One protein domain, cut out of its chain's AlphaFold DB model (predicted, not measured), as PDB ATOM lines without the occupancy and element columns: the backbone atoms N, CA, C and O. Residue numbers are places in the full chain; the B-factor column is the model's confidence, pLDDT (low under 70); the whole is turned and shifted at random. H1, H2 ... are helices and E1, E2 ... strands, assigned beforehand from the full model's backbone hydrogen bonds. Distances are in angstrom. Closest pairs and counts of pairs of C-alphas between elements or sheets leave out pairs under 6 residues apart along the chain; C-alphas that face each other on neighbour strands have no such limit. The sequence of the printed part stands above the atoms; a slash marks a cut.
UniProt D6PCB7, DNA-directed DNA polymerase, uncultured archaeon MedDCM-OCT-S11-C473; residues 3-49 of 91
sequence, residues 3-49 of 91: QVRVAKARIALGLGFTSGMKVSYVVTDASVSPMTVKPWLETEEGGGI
ATOM      1  N   GLN A   3     -10.430  44.752 -35.880       91.31
ATOM      2  CA  GLN A   3     -10.106  43.669 -34.948       91.31
ATOM      3  C   GLN A   3      -8.953  44.004 -33.985       91.31
ATOM      4  O   GLN A   3      -9.020  43.675 -32.807       91.31
ATOM      5  N   VAL A   4      -7.929  44.731 -34.449       92.00
ATOM      6  CA  VAL A   4      -6.799  45.151 -33.600       92.00
ATOM      7  C   VAL A   4      -7.236  46.213 -32.590       92.00
ATOM      8  O   VAL A   4      -6.806  46.188 -31.441       92.00
ATOM      9  N   ARG A   5      -8.103  47.149 -32.997       93.00
ATOM     10  CA  ARG A   5      -8.636  48.166 -32.078       93.00
ATOM     11  C   ARG A   5      -9.529  47.540 -31.015       93.00
ATOM     12  O   ARG A   5      -9.425  47.912 -29.854       93.00
ATOM     13  N   VAL A   6     -10.342  46.556 -31.394       94.50
ATOM     14  CA  VAL A   6     -11.191  45.825 -30.447       94.50
ATOM     15  C   VAL A   6     -10.337  45.017 -29.468       94.50
ATOM     16  O   VAL A   6     -10.591  45.062 -28.270       94.50
ATOM     17  N   ALA A   7      -9.288  44.339 -29.945       93.00
ATOM     18  CA  ALA A   7      -8.337  43.651 -29.073       93.00
ATOM     19  C   ALA A   7      -7.708  44.609 -28.046       93.00
ATOM     20  O   ALA A   7      -7.677  44.303 -26.859       93.00
ATOM     21  N   LYS A   8      -7.280  45.803 -28.482       92.19
ATOM     22  CA  LYS A   8      -6.759  46.847 -27.584       92.19
ATOM     23  C   LYS A   8      -7.796  47.311 -26.558       92.19
ATOM     24  O   LYS A   8      -7.452  47.442 -25.390       92.19
ATOM     25  N   ALA A   9      -9.047  47.523 -26.970       91.38
ATOM     26  CA  ALA A   9     -10.129  47.899 -26.059       91.38
ATOM     27  C   ALA A   9     -10.400  46.806 -25.011       91.38
ATOM     28  O   ALA A   9     -10.539  47.107 -23.833       91.38
ATOM     29  N   ARG A  10     -10.388  45.530 -25.415       91.12
ATOM     30  CA  ARG A  10     -10.527  44.382 -24.507       91.12
ATOM     31  C   ARG A  10      -9.391  44.315 -23.479       91.12
ATOM     32  O   ARG A  10      -9.664  44.134 -22.299       91.12
ATOM     33  N   ILE A  11      -8.143  44.521 -23.909       91.69
ATOM     34  CA  ILE A  11      -6.979  44.579 -23.008       91.69
ATOM     35  C   ILE A  11      -7.106  45.753 -22.026       91.69
ATOM     36  O   ILE A  11      -6.813  45.594 -20.845       91.69
ATOM     37  N   ALA A  12      -7.582  46.913 -22.489       92.44
ATOM     38  CA  ALA A  12      -7.803  48.081 -21.635       92.44
ATOM     39  C   ALA A  12      -8.884  47.848 -20.561       92.44
ATOM     40  O   ALA A  12      -8.819  48.455 -19.497       92.44
ATOM     41  N   LEU A  13      -9.833  46.939 -20.809       89.88
ATOM     42  CA  LEU A  13     -10.823  46.474 -19.830       89.88
ATOM     43  C   LEU A  13     -10.268  45.415 -18.855       89.88
ATOM     44  O   LEU A  13     -11.020  44.870 -18.053       89.88
ATOM     45  N   GLY A  14      -8.975  45.079 -18.927       90.94
ATOM     46  CA  GLY A  14      -8.348  44.058 -18.080       90.94
ATOM     47  C   GLY A  14      -8.693  42.618 -18.472       90.94
ATOM     48  O   GLY A  14      -8.379  41.683 -17.738       90.94
ATOM     49  N   LEU A  15      -9.326  42.415 -19.630       88.75
ATOM     50  CA  LEU A  15      -9.687  41.091 -20.119       88.75
ATOM     51  C   LEU A  15      -8.498  40.456 -20.847       88.75
ATOM     52  O   LEU A  15      -7.843  41.090 -21.678       88.75
ATOM     53  N   GLY A  16      -8.251  39.172 -20.575       87.31
ATOM     54  CA  GLY A  16      -7.167  38.418 -21.204       87.31
ATOM     55  C   GLY A  16      -7.245  38.413 -22.737       87.31
ATOM     56  O   GLY A  16      -8.332  38.358 -23.329       87.31
ATOM     57  N   PHE A  17      -6.075  38.457 -23.376       90.88
ATOM     58  CA  PHE A  17      -5.910  38.397 -24.826       90.88
ATOM     59  C   PHE A  17      -4.635  37.628 -25.186       90.88
ATOM     60  O   PHE A  17      -3.558  37.944 -24.683       90.88
ATOM     61  N   THR A  18      -4.750  36.674 -26.111       90.50
ATOM     62  CA  THR A  18      -3.619  35.898 -26.644       90.50
ATOM     63  C   THR A  18      -3.509  36.114 -28.152       90.50
ATOM     64  O   THR A  18      -4.519  36.273 -28.840       90.50
ATOM     65  N   SER A  19      -2.289  36.110 -28.696       87.69
ATOM     66  CA  SER A  19      -2.092  36.178 -30.150       87.69
ATOM     67  C   SER A  19      -2.825  35.028 -30.855       87.69
ATOM     68  O   SER A  19      -2.790  33.890 -30.397       87.69
ATOM     69  N   GLY A  20      -3.521  35.333 -31.953       88.94
ATOM     70  CA  GLY A  20      -4.366  34.372 -32.674       88.94
ATOM     71  C   GLY A  20      -5.792  34.221 -32.124       88.94
ATOM     72  O   GLY A  20      -6.621  33.577 -32.765       88.94
ATOM     73  N   MET A  21      -6.118  34.847 -30.989       92.12
ATOM     74  CA  MET A  21      -7.474  34.831 -30.437       92.12
ATOM     75  C   MET A  21      -8.457  35.569 -31.358       92.12
ATOM     76  O   MET A  21      -8.208  36.700 -31.788       92.12
ATOM     77  N   LYS A  22      -9.605  34.941 -31.638       92.00
ATOM     78  CA  LYS A  22     -10.718  35.594 -32.341       92.00
ATOM     79  C   LYS A  22     -11.383  36.607 -31.413       92.00
ATOM     80  O   LYS A  22     -11.585  36.338 -30.234       92.00
ATOM     81  N   VAL A  23     -11.733  37.767 -31.959       92.38
ATOM     82  CA  VAL A  23     -12.380  38.842 -31.204       92.38
ATOM     83  C   VAL A  23     -13.714  39.173 -31.852       92.38
ATOM     84  O   VAL A  23     -13.761  39.533 -33.030       92.38
ATOM     85  N   SER A  24     -14.781  39.063 -31.068       93.06
ATOM     86  CA  SER A  24     -16.135  39.451 -31.456       93.06
ATOM     87  C   SER A  24     -16.330  40.953 -31.256       93.06
ATOM     88  O   SER A  24     -15.895  41.516 -30.247       93.06
ATOM     89  N   TYR A  25     -16.960  41.618 -32.222       94.94
ATOM     90  CA  TYR A  25     -17.226  43.053 -32.164       94.94
ATOM     91  C   TYR A  25     -18.452  43.435 -32.977       94.94
ATOM     92  O   TYR A  25     -18.850  42.722 -33.900       94.94
ATOM     93  N   VAL A  26     -18.992  44.607 -32.664       96.12
ATOM     94  CA  VAL A  26     -20.099  45.229 -33.390       96.12
ATOM     95  C   VAL A  26     -19.678  46.615 -33.860       96.12
ATOM     96  O   VAL A  26     -18.956  47.332 -33.162       96.12
ATOM     97  N   VAL A  27     -20.095  46.981 -35.072       96.69
ATOM     98  CA  VAL A  27     -19.921  48.332 -35.614       96.69
ATOM     99  C   VAL A  27     -21.070  49.201 -35.117       96.69
ATOM    100  O   VAL A  27     -22.236  48.873 -35.339       96.69
ATOM    101  N   THR A  28     -20.746  50.290 -34.423       96.19
ATOM    102  CA  THR A  28     -21.749  51.180 -33.816       96.19
ATOM    103  C   THR A  28     -21.940  52.477 -34.588       96.19
ATOM    104  O   THR A  28     -22.990  53.089 -34.468       96.19
ATOM    105  N   ASP A  29     -20.933  52.894 -35.357       95.88
ATOM    106  CA  ASP A  29     -21.008  54.059 -36.239       95.88
ATOM    107  C   ASP A  29     -20.009  53.893 -37.393       95.88
ATOM    108  O   ASP A  29     -18.788  53.890 -37.183       95.88
ATOM    109  N   ALA A  30     -20.530  53.713 -38.605       95.94
ATOM    110  CA  ALA A  30     -19.748  53.591 -39.827       95.94
ATOM    111  C   ALA A  30     -19.611  54.909 -40.606       95.94
ATOM    112  O   ALA A  30     -18.917  54.931 -41.623       95.94
ATOM    113  N   SER A  31     -20.236  55.999 -40.147       94.62
ATOM    114  CA  SER A  31     -20.166  57.311 -40.806       94.62
ATOM    115  C   SER A  31     -18.798  57.985 -40.649       94.62
ATOM    116  O   SER A  31     -18.406  58.811 -41.475       94.62
ATOM    117  N   VAL A  32     -18.040  57.594 -39.622       94.38
ATOM    118  CA  VAL A  32     -16.693  58.096 -39.331       94.38
ATOM    119  C   VAL A  32     -15.597  57.163 -39.849       94.38
ATOM    120  O   VAL A  32     -15.757  55.943 -39.921       94.38
ATOM    121  N   SER A  33     -14.429  57.734 -40.165       92.12
ATOM    122  CA  SER A  33     -13.234  56.974 -40.537       92.12
ATOM    123  C   SER A  33     -12.084  57.253 -39.559       92.12
ATOM    124  O   SER A  33     -11.649  58.398 -39.446       92.12
ATOM    125  N   PRO A  34     -11.554  56.227 -38.870       91.69
ATOM    126  CA  PRO A  34     -11.984  54.832 -38.921       91.69
ATOM    127  C   PRO A  34     -13.320  54.579 -38.197       91.69
ATOM    128  O   PRO A  34     -13.534  55.124 -37.124       91.69
ATOM    129  N   MET A  35     -14.136  53.654 -38.727       95.38
ATOM    130  CA  MET A  35     -15.427  53.258 -38.130       95.38
ATOM    131  C   MET A  35     -15.315  52.929 -36.634       95.38
ATOM    132  O   MET A  35     -14.359  52.254 -36.203       95.38
ATOM    133  N   THR A  36     -16.324  53.335 -35.868       95.31
ATOM    134  CA  THR A  36     -16.439  53.054 -34.437       95.31
ATOM    135  C   THR A  36     -16.910  51.620 -34.226       95.31
ATOM    136  O   THR A  36     -17.915  51.176 -34.783       95.31
ATOM    137  N   VAL A  37     -16.154  50.877 -33.421       95.44
ATOM    138  CA  VAL A  37     -16.396  49.460 -33.130       95.44
ATOM    139  C   VAL A  37     -16.299  49.215 -31.634       95.44
ATOM    140  O   VAL A  37     -15.417  49.776 -30.979       95.44
ATOM    141  N   LYS A  38     -17.167  48.356 -31.102       94.56
ATOM    142  CA  LYS A  38     -17.158  47.947 -29.694       94.56
ATOM    143  C   LYS A  38     -16.933  46.439 -29.560       94.56
ATOM    144  O   LYS A  38     -17.462  45.690 -30.385       94.56
ATOM    145  N   PRO A  39     -16.143  45.981 -28.569       94.56
ATOM    146  CA  PRO A  39     -16.043  44.559 -28.259       94.56
ATOM    147  C   PRO A  39     -17.403  44.024 -27.819       94.56
ATOM    148  O   PRO A  39     -18.114  44.700 -27.084       94.56
ATOM    149  N   TRP A  40     -17.739  42.812 -28.253       93.81
ATOM    150  CA  TRP A  40     -18.866  42.075 -27.689       93.81
ATOM    151  C   TRP A  40     -18.387  41.309 -26.454       93.81
ATOM    152  O   TRP A  40     -17.503  40.452 -26.565       93.81
ATOM    153  N   LEU A  41     -18.943  41.633 -25.290       91.69
ATOM    154  CA  LEU A  41     -18.600  41.025 -24.007       91.69
ATOM    155  C   LEU A  41     -19.695  40.038 -23.596       91.69
ATOM    156  O   LEU A  41     -20.755  40.445 -23.149       91.69
ATOM    157  N   GLU A  42     -19.442  38.736 -23.734       88.06
ATOM    158  CA  GLU A  42     -20.444  37.682 -23.474       88.06
ATOM    159  C   GLU A  42     -21.021  37.694 -22.050       88.06
ATOM    160  O   GLU A  42     -22.114  37.185 -21.825       88.06
ATOM    161  N   THR A  43     -20.296  38.274 -21.095       89.06
ATOM    162  CA  THR A  43     -20.717  38.404 -19.697       89.06
ATOM    163  C   THR A  43     -21.719  39.533 -19.461       89.06
ATOM    164  O   THR A  43     -22.314  39.588 -18.390       89.06
ATOM    165  N   GLU A  44     -21.881  40.452 -20.414       90.50
ATOM    166  CA  GLU A  44     -22.770  41.607 -20.295       90.50
ATOM    167  C   GLU A  44     -24.052  41.401 -21.109       90.50
ATOM    168  O   GLU A  44     -24.049  40.794 -22.185       90.50
ATOM    169  N   GLU A  45     -25.166  41.943 -20.614       90.62
ATOM    170  CA  GLU A  45     -26.428  41.933 -21.352       90.62
ATOM    171  C   GLU A  45     -26.266  42.668 -22.691       90.62
ATOM    172  O   GLU A  45     -25.657  43.740 -22.770       90.62
ATOM    173  N   GLY A  46     -26.742  42.050 -23.777       88.12
ATOM    174  CA  GLY A  46     -26.548  42.585 -25.128       88.12
ATOM    175  C   GLY A  46     -25.075  42.758 -25.522       88.12
ATOM    176  O   GLY A  46     -24.763  43.591 -26.371       88.12
ATOM    177  N   GLY A  47     -24.152  42.029 -24.886       89.50
ATOM    178  CA  GLY A  47     -22.727  42.123 -25.182       89.50
ATOM    179  C   GLY A  47     -22.063  43.421 -24.717       89.50
ATOM    180  O   GLY A  47     -20.973  43.725 -25.207       89.50
ATOM    181  N   GLY A  48     -22.723  44.212 -23.862       89.62
ATOM    182  CA  GLY A  48     -22.264  45.549 -23.465       89.62
ATOM    183  C   GLY A  48     -22.524  46.633 -24.517       89.62
ATOM    184  O   GLY A  48     -21.941  47.723 -24.482       89.62
ATOM    185  N   ILE A  49     -23.366  46.339 -25.512       92.69
ATOM    186  CA  ILE A  49     -23.597  47.201 -26.670       92.69
ATOM    187  C   ILE A  49     -25.031  47.723 -26.648       92.69
ATOM    188  O   ILE A  49     -25.995  46.981 -26.785       92.69
TER     189      ILE A  49
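This is residues 3 to 49 of the 91 residues of the protein "DNA-directed DNA polymerase" of uncultured archaeon MedDCM-OCT-S11-C473 (UniProt D6PCB7). A short two-stranded hairpin, E1 and E2, has one helix, H1, packed by its residues 3 to 10 near the end where E1 begins and E2 ends, mostly on E2, while the small helix H2 lies on the other side of that end. A long loop, residues 13 to 24, swings from the end of H1 round to the start of E1, and the turn of the hairpin at Ser 31 lies at the far end from this loop. The printed part has 47 residues, with two named helices and two named strands in the order H1, E1, E2, H2; the sheet has the order E1 - E2 and is antiparallel. The class is mixed, helices and strands, with 23 of the 47 residues, under half, in named elements. The whole is compact, with a radius of gyration of the C-alphas of 10.8 A and spans of 30 by 25 by 17 A.

The printed part begins with helix H1, residues 3 to 12, from Gln 3 to Ala 12, which measures 14.2 A from first to last C-alpha. C-alpha 3 stands at (-10.106, 43.669, -34.948) and C-alpha 12 at (-7.803, 48.081, -21.635), with most of the change in z. Residues 13 to 24 follow with no named element. Strand E1, residues 25 to 29, runs 12.3 A from C-alpha 25 at (-17.226, 43.053, -32.164) to C-alpha 29. After residues 30 to 35 comes strand E2, residues 36 to 39, from Thr 36 to Pro 39, 10.5 A long. Residues 40 to 44 lead to helix H2, residues 45 to 48, which measures 5.9 A and ends with C-alpha 48 at (-22.264, 45.549, -23.465). Ile 49 is the last printed residue.

H1 has 8 pairs of C-alphas within 8 A with E2, and the closest C-alphas of the two are those of Val 6 and Pro 39, 5.5 A apart. With E1 it has 2 such pairs, the closest being the C-alphas of Val 6 and Tyr 25 at 6.9 A. The centre of H1 is 8.9 A from that of E2 and 13.0 A from that of E1. E1 and E2 form a hairpin of antiparallel neighbour strands, with an angle of 153 degrees between their N-to-C directions. The C-alphas of Tyr 25 and Pro 39 face each other at 4.3 A, and those of Asp 29 and Thr 36 at 5.0 A. Across this pair N 26 and O 38 are within hydrogen-bond range at 3.0 A, and so are N 36 and O 29 at 2.8 A. E2 and H2 have 2 pairs of C-alphas within 8 A, the closest being those of Pro 39 and Gly 47 at 7.8 A. H2 is apart from H1 and apart from E1. In H1 every O i to N i+4 pair is within hydrogen-bond range; H2, with 4 residues, is too short for such a pair, and its 1 pair of O i and N i+3 is within range.

The two C-alphas farthest apart are those of Thr 18 and Ser 31, at 30.5 A, while the first and last printed C-alphas, of Gln 3 and Ile 49, are 16.2 A apart. The printed part runs from residue 3 to residue 49 of a full chain of 91 residues and has no cut. The link from H1 to E1, with 12 residues, is long; their C-alphas lie 6 to 15 A from the mean of all C-alphas. The link from E1 to E2, with 6 residues, is short, and the link from E2 to H2, with 5, is tight. The mean pLDDT of the printed part of the model is 92.2, and no printed residue is under 70; the mean is 96 in E1 and 89 in H2.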